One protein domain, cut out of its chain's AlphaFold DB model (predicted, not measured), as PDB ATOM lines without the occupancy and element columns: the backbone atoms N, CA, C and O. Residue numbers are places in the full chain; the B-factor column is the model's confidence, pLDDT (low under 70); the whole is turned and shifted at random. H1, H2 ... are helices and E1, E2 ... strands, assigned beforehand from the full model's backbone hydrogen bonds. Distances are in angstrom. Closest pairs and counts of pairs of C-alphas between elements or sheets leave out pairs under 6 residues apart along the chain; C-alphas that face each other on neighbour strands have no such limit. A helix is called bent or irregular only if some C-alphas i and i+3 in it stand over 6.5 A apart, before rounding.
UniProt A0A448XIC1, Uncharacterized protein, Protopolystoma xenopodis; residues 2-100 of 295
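AT A GLANCE: This is residues 2 to 100 of the 295 residues of an uncharacterized protein of Protopolystoma xenopodis (UniProt A0A448XIC1). Three helices, H1, H2 and H3, lie side by side in an up-and-down row, H2 and H3 as a hairpin and H1 only loosely beside H2; across a hollow from this row, a loose loop of chain with E1, H5 and H6 makes a second part, and the short helix H4 lies on the way between the two. H5 lies far out in the second part, with no other named element against it, and residues 91 to 96, of which 96 belongs to H6, stick out free. The printed part has 99 residues with six named helices and one named strand, in the order H1, H2, H3, H4, E1, H5, H6, and its class is mostly helix. The whole is loose, with a radius of gyration of the C-alphas of 15.7 A and spans of 37 by 36 by 26 A.

HOW THE PARTS SIT: H1, residues 2 to 14, is close to but not clearly touching H2, residues 23 to 38; their closest C-alphas, of Ala 13 and Cys 25, are 7.8 A apart. They run opposite ways at a shallow tilt of 23 degrees. H2 touches H3, residues 42 to 55, and the closest C-alphas, of Gly 31 and Ile 49, are 5.4 A apart. H2 and H3 form a helical hairpin, running opposite ways at a tilt of 37 degrees, only just steep. H3 and H4, residues 58 to 61, meet only through their link. E1, residues 66 to 68, pairs with no named strand, but is paired antiparallel with residues 71 to 72. The closest C-alphas of H3 and E1, of Tyr 55 and Ile 67, are 7.4 A apart. H5, residues 79 to 88, is apart from each other named element. The closest C-alphas of E1 and H6, residues 96 to 99, are those of Phe 68 and Val 98, 6.0 A apart. In H1, H3 and H5 every O i to N i+4 pair is within hydrogen-bond range, in H2 8 of 12 are, and H4 and H6 are too short for such a pair.

IN THESE COORDINATES: H1 begins at C-alpha 2, (281.123, 270.251, 188.371), and is 18.1 A long. H2 is 21.9 A long and irregular, only just: C-alphas 34 and 37 are 6.8 A apart. H3 is 20.2 A long and ends at C-alpha 55, (292.273, 269.613, 206.118). H5 is 14.7 A long. H6 ends at C-alpha 99, (283.283, 264.896, 212.586).

THE WHOLE: The two C-alphas farthest apart, of Gln 18 and Arg 93, are 42.4 A apart. The printed part has no cut and no long link. Mean pLDDT of the printed part is 72.2; residues 2 to 20, 59 to 61, 63 to 65, 67 to 70 and 73 to 77 are under 70, and H1 has a mean of 45.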
ATOM      1  N   PHE A   2     280.317 270.376 187.138       34.94
ATOM      2  CA  PHE A   2     281.123 270.251 188.371       34.94
ATOM      3  C   PHE A   2     282.621 269.944 188.132       34.94
ATOM      4  O   PHE A   2     283.491 270.668 188.605       34.94
ATOM      5  N   PHE A   3     282.932 268.965 187.276       33.34
ATOM      6  CA  PHE A   3     284.317 268.630 186.907       33.34
ATOM      7  C   PHE A   3     285.017 269.679 186.027       33.34
ATOM      8  O   PHE A   3     286.240 269.758 186.034       33.34
ATOM      9  N   ARG A   4     284.270 270.508 185.281       35.03
ATOM     10  CA  ARG A   4     284.865 271.515 184.380       35.03
ATOM     11  C   ARG A   4     285.352 272.746 185.136       35.03
ATOM     12  O   ARG A   4     286.340 273.328 184.717       35.03
ATOM     13  N   ILE A   5     284.699 273.116 186.238       50.34
ATOM     14  CA  ILE A   5     285.123 274.241 187.086       50.34
ATOM     15  C   ILE A   5     286.330 273.830 187.931       50.34
ATOM     16  O   ILE A   5     287.321 274.550 187.947       50.34
ATOM     17  N   ILE A   6     286.308 272.631 188.525       49.19
ATOM     18  CA  ILE A   6     287.467 272.087 189.245       49.19
ATOM     19  C   ILE A   6     288.664 271.954 188.299       49.19
ATOM     20  O   ILE A   6     289.719 272.483 188.615       49.19
ATOM     21  N   ALA A   7     288.506 271.368 187.105       46.44
ATOM     22  CA  ALA A   7     289.598 271.263 186.134       46.44
ATOM     23  C   ALA A   7     290.099 272.629 185.632       46.44
ATOM     24  O   ALA A   7     291.302 272.813 185.489       46.44
ATOM     25  N   PHE A   8     289.209 273.600 185.391       48.34
ATOM     26  CA  PHE A   8     289.599 274.940 184.937       48.34
ATOM     27  C   PHE A   8     290.387 275.696 186.008       48.34
ATOM     28  O   PHE A   8     291.385 276.340 185.705       48.34
ATOM     29  N   VAL A   9     289.985 275.575 187.270       53.66
ATOM     30  CA  VAL A   9     290.626 276.287 188.369       53.66
ATOM     31  C   VAL A   9     291.908 275.580 188.834       53.66
ATOM     32  O   VAL A   9     292.912 276.253 189.050       53.66
ATOM     33  N   PHE A  10     291.941 274.242 188.875       49.69
ATOM     34  CA  PHE A  10     293.182 273.486 189.108       49.69
ATOM     35  C   PHE A  10     294.203 273.743 187.988       49.69
ATOM     36  O   PHE A  10     295.380 273.951 188.268       49.69
ATOM     37  N   ALA A  11     293.766 273.819 186.724       48.06
ATOM     38  CA  ALA A  11     294.653 274.118 185.599       48.06
ATOM     39  C   ALA A  11     295.140 275.579 185.583       48.06
ATOM     40  O   ALA A  11     296.286 275.828 185.219       48.06
ATOM     41  N   HIS A  12     294.311 276.555 185.976       48.59
ATOM     42  CA  HIS A  12     294.697 277.971 185.914       48.59
ATOM     43  C   HIS A  12     295.471 278.456 187.151       48.59
ATOM     44  O   HIS A  12     296.366 279.289 187.008       48.59
ATOM     45  N   ALA A  13     295.179 277.920 188.341       48.00
ATOM     46  CA  ALA A  13     295.881 278.266 189.578       48.00
ATOM     47  C   ALA A  13     297.196 277.487 189.750       48.00
ATOM     48  O   ALA A  13     298.182 278.061 190.202       48.00
ATOM     49  N   CYS A  14     297.245 276.208 189.352       45.25
ATOM     50  CA  CYS A  14     298.419 275.361 189.590       45.25
ATOM     51  C   CYS A  14     299.497 275.479 188.495       45.25
ATOM     52  O   CYS A  14     300.658 275.182 188.758       45.25
ATOM     53  N   PHE A  15     299.156 275.918 187.274       41.50
ATOM     54  CA  PHE A  15     300.116 275.950 186.156       41.50
ATOM     55  C   PHE A  15     300.811 277.308 185.953       41.50
ATOM     56  O   PHE A  15     301.810 277.388 185.242       41.50
ATOM     57  N   LYS A  16     300.322 278.396 186.568       40.56
ATOM     58  CA  LYS A  16     300.919 279.734 186.378       40.56
ATOM     59  C   LYS A  16     302.134 280.044 187.250       40.56
ATOM     60  O   LYS A  16     302.719 281.109 187.075       40.56
ATOM     61  N   SER A  17     302.564 279.142 188.127       44.59
ATOM     62  CA  SER A  17     303.795 279.343 188.886       44.59
ATOM     63  C   SER A  17     304.533 278.026 189.065       44.59
ATOM     64  O   SER A  17     303.976 277.068 189.586       44.59
ATOM     65  N   GLN A  18     305.819 277.986 188.715       51.28
ATOM     66  CA  GLN A  18     306.752 276.942 189.163       51.28
ATOM     67  C   GLN A  18     307.018 277.003 190.690       51.28
ATOM     68  O   GLN A  18     308.090 276.632 191.159       51.28
ATOM     69  N   GLN A  19     306.070 277.496 191.489       54.56
ATOM     70  CA  GLN A  19     306.193 277.667 192.931       54.56
ATOM     71  C   GLN A  19     304.952 277.103 193.621       54.56
ATOM     72  O   GLN A  19     303.957 277.807 193.748       54.56
ATOM     73  N   GLY A  20     305.049 275.855 194.087       58.38
ATOM     74  CA  GLY A  20     304.166 275.272 195.106       58.38
ATOM     75  C   GLY A  20     302.656 275.300 194.829       58.38
ATOM     76  O   GLY A  20     302.174 275.725 193.785       58.38
ATOM     77  N   ILE A  21     301.886 274.799 195.794       71.31
ATOM     78  CA  ILE A  21     300.421 274.878 195.781       71.31
ATOM     79  C   ILE A  21     300.026 276.137 196.560       71.31
ATOM     80  O   ILE A  21     300.365 276.257 197.737       71.31
ATOM     81  N   ASP A  22     299.285 277.068 195.945       81.06
ATOM     82  CA  ASP A  22     298.717 278.189 196.701       81.06
ATOM     83  C   ASP A  22     297.488 277.739 197.501       81.06
ATOM     84  O   ASP A  22     296.349 277.673 197.018       81.06
ATOM     85  N   TRP A  23     297.726 277.441 198.775       80.44
ATOM     86  CA  TRP A  23     296.686 277.037 199.713       80.44
ATOM     87  C   TRP A  23     295.679 278.144 200.011       80.44
ATOM     88  O   TRP A  23     294.544 277.833 200.370       80.44
ATOM     89  N   LYS A  24     296.050 279.425 199.875       81.81
ATOM     90  CA  LYS A  24     295.113 280.529 200.124       81.81
ATOM     91  C   LYS A  24     294.040 280.570 199.039       81.81
ATOM     92  O   LYS A  24     292.857 280.535 199.373       81.81
ATOM     93  N   CYS A  25     294.441 280.552 197.767       83.19
ATOM     94  CA  CYS A  25     293.512 280.475 196.640       83.19
ATOM     95  C   CYS A  25     292.672 279.188 196.680       83.19
ATOM     96  O   CYS A  25     291.447 279.247 196.574       83.19
ATOM     97  N   THR A  26     293.295 278.037 196.956       81.81
ATOM     98  CA  THR A  26     292.586 276.746 197.000       81.81
ATOM     99  C   THR A  26     291.495 276.708 198.076       81.81
ATOM    100  O   THR A  26     290.368 276.290 197.804       81.81
ATOM    101  N   ARG A  27     291.786 277.193 199.293       83.44
ATOM    102  CA  ARG A  27     290.799 277.262 200.386       83.44
ATOM    103  C   ARG A  27     289.654 278.215 200.061       83.44
ATOM    104  O   ARG A  27     288.507 277.882 200.336       83.44
ATOM    105  N   TYR A  28     289.951 279.353 199.436       83.56
ATOM    106  CA  TYR A  28     288.942 280.329 199.021       83.56
ATOM    107  C   TYR A  28     287.997 279.762 197.950       83.56
ATOM    108  O   TYR A  28     286.777 279.855 198.068       83.56
ATOM    109  N   MET A  29     288.544 279.089 196.936       83.06
ATOM    110  CA  MET A  29     287.751 278.436 195.890       83.06
ATOM    111  C   MET A  29     286.811 277.364 196.443       83.06
ATOM    112  O   MET A  29     285.666 277.269 196.009       83.06
ATOM    113  N   ILE A  30     287.283 276.541 197.382       82.12
ATOM    114  CA  ILE A  30     286.470 275.466 197.957       82.12
ATOM    115  C   ILE A  30     285.443 276.050 198.935       82.12
ATOM    116  O   ILE A  30     284.250 275.793 198.786       82.12
ATOM    117  N   GLY A  31     285.887 276.851 199.905       81.19
ATOM    118  CA  GLY A  31     285.040 277.380 200.972       81.19
ATOM    119  C   GLY A  31     283.991 278.372 200.474       81.19
ATOM    120  O   GLY A  31     282.803 278.168 200.701       81.19
ATOM    121  N   GLU A  32     284.404 279.414 199.752       81.06
ATOM    122  CA  GLU A  32     283.517 280.533 199.411       81.06
ATOM    123  C   GLU A  32     282.851 280.379 198.039       81.06
ATOM    124  O   GLU A  32     281.664 280.659 197.895       81.06
ATOM    125  N   ILE A  33     283.570 279.879 197.027       82.62
ATOM    126  CA  ILE A  33     283.013 279.782 195.665       82.62
ATOM    127  C   ILE A  33     282.203 278.492 195.479       82.62
ATOM    128  O   ILE A  33     281.076 278.527 194.986       82.62
ATOM    129  N   GLN A  34     282.765 277.334 195.839       80.75
ATOM    130  CA  GLN A  34     282.164 276.040 195.506       80.75
ATOM    131  C   GLN A  34     281.018 275.651 196.446       80.75
ATOM    132  O   GLN A  34     280.008 275.104 195.987       80.75
ATOM    133  N   TYR A  35     281.192 275.906 197.743       82.38
ATOM    134  CA  TYR A  35     280.227 275.568 198.789       82.38
ATOM    135  C   TYR A  35     279.536 276.801 199.385       82.38
ATOM    136  O   TYR A  35     278.375 276.691 199.774       82.38
ATOM    137  N   GLY A  36     280.174 277.977 199.372       79.06
ATOM    138  CA  GLY A  36     279.617 279.204 199.953       79.06
ATOM    139  C   GLY A  36     278.287 279.647 199.339       79.06
ATOM    140  O   GLY A  36     277.417 280.109 200.062       79.06
ATOM    141  N   GLY A  37     278.041 279.388 198.049       79.31
ATOM    142  CA  GLY A  37     276.740 279.676 197.418       79.31
ATOM    143  C   GLY A  37     275.558 278.824 197.915       79.31
ATOM    144  O   GLY A  37     274.421 279.083 197.529       79.31
ATOM    145  N   ARG A  38     275.805 277.789 198.731       82.38
ATOM    146  CA  ARG A  38     274.769 276.935 199.349       82.38
ATOM    147  C   ARG A  38     274.598 277.186 200.843       82.38
ATOM    148  O   ARG A  38     273.646 276.681 201.428       82.38
ATOM    149  N   VAL A  39     275.530 277.911 201.451       85.75
ATOM    150  CA  VAL A  39     275.538 278.187 202.881       85.75
ATOM    151  C   VAL A  39     274.916 279.559 203.098       85.75
ATOM    152  O   VAL A  39     275.373 280.545 202.533       85.75
ATOM    153  N   THR A  40     273.843 279.616 203.883       84.25
ATOM    154  CA  THR A  40     273.105 280.863 204.144       84.25
ATOM    155  C   THR A  40     273.436 281.497 205.490       84.25
ATOM    156  O   THR A  40     273.099 282.658 205.693       84.25
ATOM    157  N   ASP A  41     274.042 280.743 206.413       89.94
ATOM    158  CA  ASP A  41     274.428 281.224 207.742       89.94
ATOM    159  C   ASP A  41     275.918 281.607 207.785       89.94
ATOM    160  O   ASP A  41     276.790 280.867 207.317       89.94
ATOM    161  N   ASP A  42     276.222 282.759 208.384       86.38
ATOM    162  CA  ASP A  42     277.584 283.280 208.540       86.38
ATOM    163  C   ASP A  42     278.438 282.360 209.426       86.38
ATOM    164  O   ASP A  42     279.649 282.213 209.212       86.38
ATOM    165  N   PHE A  43     277.820 281.704 210.416       87.50
ATOM    166  CA  PHE A  43     278.517 280.755 211.284       87.50
ATOM    167  C   PHE A  43     278.911 279.477 210.543       87.50
ATOM    168  O   PHE A  43     280.041 279.006 210.713       87.50
ATOM    169  N   ASP A  44     278.040 278.967 209.675       91.06
ATOM    170  CA  ASP A  44     278.325 277.802 208.838       91.06
ATOM    171  C   ASP A  44     279.416 278.117 207.808       91.06
ATOM    172  O   ASP A  44     280.324 277.311 207.586       91.06
ATOM    173  N   SER A  45     279.393 279.325 207.235       87.81
ATOM    174  CA  SER A  45     280.445 279.793 206.326       87.81
ATOM    175  C   SER A  45     281.805 279.836 207.036       87.81
ATOM    176  O   SER A  45     282.809 279.303 206.550       87.81
ATOM    177  N   ARG A  46     281.838 280.365 208.264       89.56
ATOM    178  CA  ARG A  46     283.051 280.387 209.093       89.56
ATOM    179  C   ARG A  46     283.533 278.986 209.477       89.56
ATOM    180  O   ARG A  46     284.747 278.744 209.484       89.56
ATOM    181  N   LEU A  47     282.622 278.070 209.802       88.94
ATOM    182  CA  LEU A  47     282.953 276.677 210.099       88.94
ATOM    183  C   LEU A  47     283.598 276.007 208.883       88.94
ATOM    184  O   LEU A  47     284.660 275.401 209.005       88.94
ATOM    185  N   LEU A  48     283.022 276.195 207.697       87.12
ATOM    186  CA  LEU A  48     283.530 275.639 206.448       87.12
ATOM    187  C   LEU A  48     284.933 276.163 206.091       87.12
ATOM    188  O   LEU A  48     285.812 275.388 205.705       87.12
ATOM    189  N   ILE A  49     285.189 277.460 206.276       86.81
ATOM    190  CA  ILE A  49     286.531 278.044 206.102       86.81
ATOM    191  C   ILE A  49     287.525 277.439 207.109       86.81
ATOM    192  O   ILE A  49     288.685 277.178 206.785       86.81
ATOM    193  N   THR A  50     287.078 277.169 208.335       87.44
ATOM    194  CA  THR A  50     287.917 276.558 209.374       87.44
ATOM    195  C   THR A  50     288.239 275.096 209.048       87.44
ATOM    196  O   THR A  50     289.401 274.701 209.134       87.44
ATOM    197  N   LEU A  51     287.253 274.317 208.589       86.12
ATOM    198  CA  LEU A  51     287.432 272.930 208.144       86.12
ATOM    199  C   LEU A  51     288.364 272.843 206.932       86.12
ATOM    200  O   LEU A  51     289.318 272.069 206.934       86.12
ATOM    201  N   THR A  52     288.149 273.683 205.916       84.50
ATOM    202  CA  THR A  52     289.030 273.719 204.737       84.50
ATOM    203  C   THR A  52     290.455 274.129 205.103       84.50
ATOM    204  O   THR A  52     291.412 273.605 204.538       84.50
ATOM    205  N   ARG A  53     290.637 275.010 206.091       84.38
ATOM    206  CA  ARG A  53     291.967 275.333 206.618       84.38
ATOM    207  C   ARG A  53     292.601 274.170 207.380       84.38
ATOM    208  O   ARG A  53     293.812 274.014 207.271       84.38
ATOM    209  N   ALA A  54     291.835 273.398 208.150       82.50
ATOM    210  CA  ALA A  54     292.340 272.261 208.918       82.50
ATOM    211  C   ALA A  54     292.793 271.107 208.006       82.50
ATOM    212  O   ALA A  54     293.903 270.614 208.176       82.50
ATOM    213  N   TYR A  55     291.987 270.748 207.002       77.81
ATOM    214  CA  TYR A  55     292.273 269.613 206.118       77.81
ATOM    215  C   TYR A  55     293.234 269.939 204.965       77.81
ATOM    216  O   TYR A  55     294.116 269.142 204.659       77.81
ATOM    217  N   PHE A  56     293.114 271.107 204.321       77.12
ATOM    218  CA  PHE A  56     293.939 271.447 203.153       77.12
ATOM    219  C   PHE A  56     295.210 272.205 203.562       77.12
ATOM    220  O   PHE A  56     295.257 273.444 203.525       77.12
ATOM    221  N   GLN A  57     296.241 271.460 203.966       76.69
ATOM    222  CA  GLN A  57     297.577 271.955 204.334       76.69
ATOM    223  C   GLN A  57     298.682 271.109 203.683       76.69
ATOM    224  O   GLN A  57     298.442 269.971 203.296       76.69
ATOM    225  N   GLU A  58     299.915 271.625 203.628       75.44
ATOM    226  CA  GLU A  58     301.076 270.873 203.108       75.44
ATOM    227  C   GLU A  58     301.347 269.587 203.894       75.44
ATOM    228  O   GLU A  58     301.742 268.579 203.311       75.44
ATOM    229  N   MET A  59     301.041 269.597 205.196       69.75
ATOM    230  CA  MET A  59     301.171 268.436 206.077       69.75
ATOM    231  C   MET A  59     300.270 267.266 205.665       69.75
ATOM    232  O   MET A  59     300.592 266.140 206.008       69.75
ATOM    233  N   MET A  60     299.208 267.493 204.878       69.50
ATOM    234  CA  MET A  60     298.339 266.429 204.350       69.50
ATOM    235  C   MET A  60     299.107 265.409 203.495       69.50
ATOM    236  O   MET A  60     298.703 264.255 203.386       69.50
ATOM    237  N   PHE A  61     300.216 265.821 202.876       68.38
ATOM    238  CA  PHE A  61     301.052 264.936 202.063       68.38
ATOM    239  C   PHE A  61     302.094 264.161 202.884       68.38
ATOM    240  O   PHE A  61     302.764 263.273 202.346       68.38
ATOM    241  N   SER A  62     302.242 264.462 204.177       72.31
ATOM    242  CA  SER A  62     303.140 263.737 205.078       72.31
ATOM    243  C   SER A  62     302.568 262.358 205.432       72.31
ATOM    244  O   SER A  62     301.352 262.190 205.482       72.31
ATOM    245  N   PRO A  63     303.415 261.329 205.629       67.00
ATOM    246  CA  PRO A  63     302.947 259.968 205.936       67.00
ATOM    247  C   PRO A  63     302.336 259.856 207.333       67.00
ATOM    248  O   PRO A  63     301.540 258.958 207.565       67.00
ATOM    249  N   ASP A  64     302.663 260.805 208.209       69.75
ATOM    250  CA  ASP A  64     302.204 260.860 209.598       69.75
ATOM    251  C   ASP A  64     300.891 261.647 209.766       69.75
ATOM    252  O   ASP A  64     300.432 261.866 210.885       69.75
ATOM    253  N   PHE A  65     300.307 262.149 208.671       67.75
ATOM    254  CA  PHE A  65     299.074 262.925 208.740       67.75
ATOM    255  C   PHE A  65     297.855 262.006 208.731       67.75
ATOM    256  O   PHE A  65     297.468 261.448 207.701       67.75
ATOM    257  N   GLU A  66     297.235 261.887 209.896       70.25
ATOM    258  CA  GLU A  66     295.938 261.249 210.076       70.25
ATOM    259  C   GLU A  66     294.838 262.318 210.081       70.25
ATOM    260  O   GLU A  66     294.969 263.364 210.720       70.25
ATOM    261  N   ILE A  67     293.741 262.059 209.364       69.31
ATOM    262  CA  ILE A  67     292.560 262.944 209.326       69.31
ATOM    263  C   ILE A  67     291.927 263.018 210.723       69.31
ATOM    264  O   ILE A  67     291.491 264.077 211.174       69.31
ATOM    265  N   PHE A  68     291.908 261.877 211.401       65.88
ATOM    266  CA  PHE A  68     291.465 261.672 212.771       65.88
ATOM    267  C   PHE A  68     292.208 260.445 213.316       65.88
ATOM    268  O   PHE A  68     292.700 259.649 212.520       65.88
ATOM    269  N   THR A  69     292.303 260.271 214.635       64.12
ATOM    270  CA  THR A  69     293.009 259.128 215.241       64.12
ATOM    271  C   THR A  69     292.540 257.808 214.614       64.12
ATOM    272  O   THR A  69     291.351 257.494 214.668       64.12
ATOM    273  N   ASN A  70     293.468 257.042 214.029       65.88
ATOM    274  CA  ASN A  70     293.219 255.801 213.271       65.88
ATOM    275  C   ASN A  70     292.586 255.956 211.867       65.88
ATOM    276  O   ASN A  70     292.151 254.960 211.293       65.88
ATOM    277  N   TYR A  71     292.570 257.155 211.275       71.75
ATOM    278  CA  TYR A  71     292.188 257.389 209.872       71.75
ATOM    279  C   TYR A  71     293.380 257.941 209.067       71.75
ATOM    280  O   TYR A  71     293.459 259.153 208.813       71.75
ATOM    281  N   PRO A  72     294.329 257.077 208.657       70.19
ATOM    282  CA  PRO A  72     295.429 257.475 207.787       70.19
ATOM    283  C   PRO A  72     294.939 257.726 206.356       70.19
ATOM    284  O   PRO A  72     293.979 257.109 205.894       70.19
ATOM    285  N   ILE A  73     295.624 258.607 205.622       69.38
ATOM    286  CA  ILE A  73     295.353 258.833 204.196       69.38
ATOM    287  C   ILE A  73     296.089 257.759 203.373       69.38
ATOM    288  O   ILE A  73     297.319 257.826 203.259       69.38
ATOM    289  N   PRO A  74     295.391 256.775 202.768       68.00
ATOM    290  CA  PRO A  74     296.037 255.781 201.918       68.00
ATOM    291  C   PRO A  74     296.614 256.451 200.664       68.00
ATOM    292  O   PRO A  74     295.989 257.318 200.060       68.00
ATOM    293  N   ARG A  75     297.816 256.046 200.243       61.59
ATOM    294  CA  ARG A  75     298.453 256.527 199.004       61.59
ATOM    295  C   ARG A  75     298.417 255.435 197.952       61.59
ATOM    296  O   ARG A  75     299.384 254.700 197.772       61.59
ATOM    297  N   LEU A  76     297.289 255.317 197.273       66.06
ATOM    298  CA  LEU A  76     297.083 254.310 196.236       66.06
ATOM    299  C   LEU A  76     297.090 254.986 194.857       66.06
ATOM    300  O   LEU A  76     296.748 256.163 194.728       66.06
ATOM    301  N   GLN A  77     297.549 254.289 193.818       67.62
ATOM    302  CA  GLN A  77     297.653 254.876 192.472       67.62
ATOM    303  C   GLN A  77     296.379 254.700 191.640       67.62
ATOM    304  O   GLN A  77     296.143 255.490 190.727       67.62
ATOM    305  N   GLN A  78     295.544 253.705 191.956       76.81
ATOM    306  CA  GLN A  78     294.284 253.466 191.258       76.81
ATOM    307  C   GLN A  78     293.076 253.763 192.140       76.81
ATOM    308  O   GLN A  78     293.055 253.466 193.332       76.81
ATOM    309  N   VAL A  79     292.029 254.304 191.512       75.19
ATOM    310  CA  VAL A  79     290.741 254.610 192.155       75.19
ATOM    311  C   VAL A  79     290.084 253.350 192.732       75.19
ATOM    312  O   VAL A  79     289.465 253.417 193.789       75.19
ATOM    313  N   SER A  80     290.251 252.196 192.079       76.25
ATOM    314  CA  SER A  80     289.736 250.903 192.550       76.25
ATOM    315  C   SER A  80     290.291 250.507 193.915       76.25
ATOM    316  O   SER A  80     289.558 249.988 194.752       76.25
ATOM    317  N   ASP A  81     291.564 250.799 194.163       78.50
ATOM    318  CA  ASP A  81     292.236 250.412 195.400       78.50
ATOM    319  C   ASP A  81     291.748 251.279 196.569       78.50
ATOM    320  O   ASP A  81     291.552 250.774 197.671       78.50
ATOM    321  N   TYR A  82     291.441 252.559 196.314       75.69
ATOM    322  CA  TYR A  82     290.783 253.424 197.299       75.69
ATOM    323  C   TYR A  82     289.393 252.915 197.681       75.69
ATOM    324  O   TYR A  82     289.034 252.944 198.854       75.69
ATOM    325  N   LEU A  83     288.608 252.438 196.711       78.06
ATOM    326  CA  LEU A  83     287.275 251.894 196.986       78.06
ATOM    327  C   LEU A  83     287.352 250.613 197.825       78.06
ATOM    328  O   LEU A  83     286.556 250.444 198.747       78.06
ATOM    329  N   ASN A  84     288.333 249.751 197.552       79.94
ATOM    330  CA  ASN A  84     288.567 248.540 198.339       79.94
ATOM    331  C   ASN A  84     289.020 248.857 199.772       79.94
ATOM    332  O   ASN A  84     288.599 248.172 200.700       79.94
ATOM    333  N   PHE A  85     289.829 249.902 199.962       77.19
ATOM    334  CA  PHE A  85     290.239 250.371 201.288       77.19
ATOM    335  C   PHE A  85     289.048 250.922 202.089       77.19
ATOM    336  O   PHE A  85     288.833 250.538 203.232       77.19
ATOM    337  N   ILE A  86     288.206 251.755 201.466       79.81
ATOM    338  CA  ILE A  86     287.000 252.298 202.115       79.81
ATOM    339  C   ILE A  86     286.026 251.178 202.508       79.81
ATOM    340  O   ILE A  86     285.392 251.259 203.553       79.81
ATOM    341  N   ALA A  87     285.893 250.140 201.680       76.56
ATOM    342  CA  ALA A  87     284.949 249.055 201.931       76.56
ATOM    343  C   ALA A  87     285.400 248.073 203.026       76.56
ATOM    344  O   ALA A  87     284.543 247.498 203.694       76.56
ATOM    345  N   ASN A  88     286.710 247.848 203.182       75.75
ATOM    346  CA  ASN A  88     287.236 246.793 204.056       75.75
ATOM    347  C   ASN A  88     287.887 247.317 205.343       75.75
ATOM    348  O   ASN A  88     287.762 246.663 206.376       75.75
ATOM    349  N   ASP A  89     288.566 248.467 205.289       73.75
ATOM    350  CA  ASP A  89     289.372 248.975 206.408       73.75
ATOM    351  C   ASP A  89     288.649 250.056 207.227       73.75
ATOM    352  O   ASP A  89     289.005 250.287 208.384       73.75
ATOM    353  N   LEU A  90     287.615 250.705 206.672       78.19
ATOM    354  CA  LEU A  90     286.823 251.699 207.399       78.19
ATOM    355  C   LEU A  90     285.587 251.076 208.072       78.19
ATOM    356  O   LEU A  90     284.870 250.281 207.458       78.19
ATOM    357  N   PRO A  91     285.283 251.459 209.326       77.50
ATOM    358  CA  PRO A  91     284.072 251.010 209.995       77.50
ATOM    359  C   PRO A  91     282.825 251.577 209.302       77.50
ATOM    360  O   PRO A  91     282.762 252.747 208.951       77.50
ATOM    361  N   ALA A  92     281.776 250.759 209.174       76.44
ATOM    362  CA  ALA A  92     280.497 251.195 208.598       76.44
ATOM    363  C   ALA A  92     279.749 252.231 209.465       76.44
ATOM    364  O   ALA A  92     278.785 252.847 209.008       76.44
ATOM    365  N   ARG A  93     280.156 252.390 210.731       78.31
ATOM    366  CA  ARG A  93     279.601 253.364 211.672       78.31
ATOM    367  C   ARG A  93     280.735 254.169 212.288       78.31
ATOM    368  O   ARG A  93     281.492 253.642 213.100       78.31
ATOM    369  N   ASP A  94     280.780 255.446 211.942       83.38
ATOM    370  CA  ASP A  94     281.757 256.387 212.478       83.38
ATOM    371  C   ASP A  94     281.291 256.983 213.813       83.38
ATOM    372  O   ASP A  94     280.103 257.251 214.026       83.38
ATOM    373  N   ALA A  95     282.245 257.214 214.716       82.31
ATOM    374  CA  ALA A  95     281.999 257.955 215.947       82.31
ATOM    375  C   ALA A  95     281.780 259.451 215.639       82.31
ATOM    376  O   ALA A  95     282.401 259.988 214.717       82.31
ATOM    377  N   PRO A  96     280.964 260.175 216.430       84.56
ATOM    378  CA  PRO A  96     280.729 261.612 216.225       84.56
ATOM    379  C   PRO A  96     282.020 262.450 216.297       84.56
ATOM    380  O   PRO A  96     282.101 263.528 215.709       84.56
ATOM    381  N   GLU A  97     283.044 261.937 216.974       84.25
ATOM    382  CA  GLU A  97     284.349 262.578 217.153       84.25
ATOM    383  C   GLU A  97     285.118 262.730 215.837       84.25
ATOM    384  O   GLU A  97     285.805 263.733 215.654       84.25
ATOM    385  N   VAL A  98     284.914 261.815 214.881       80.81
ATOM    386  CA  VAL A  98     285.495 261.888 213.527       80.81
ATOM    387  C   VAL A  98     285.035 263.160 212.801       80.81
ATOM    388  O   VAL A  98     285.768 263.739 212.004       80.81
ATOM    389  N   PHE A  99     283.838 263.654 213.128       80.56
ATOM    390  CA  PHE A  99     283.283 264.896 212.586       80.56
ATOM    391  C   PHE A  99     283.644 266.139 213.419       80.56
ATOM    392  O   PHE A  99     283.147 267.231 213.141       80.56
ATOM    393  N   GLY A 100     284.485 265.998 214.448       82.62
ATOM    394  CA  GLY A 100     284.818 267.071 215.388       82.62
ATOM    395  C   GLY A 100     283.707 267.374 216.400       82.62
ATOM    396  O   GLY A 100     283.702 268.452 216.997       82.62
TER     397      GLY A 100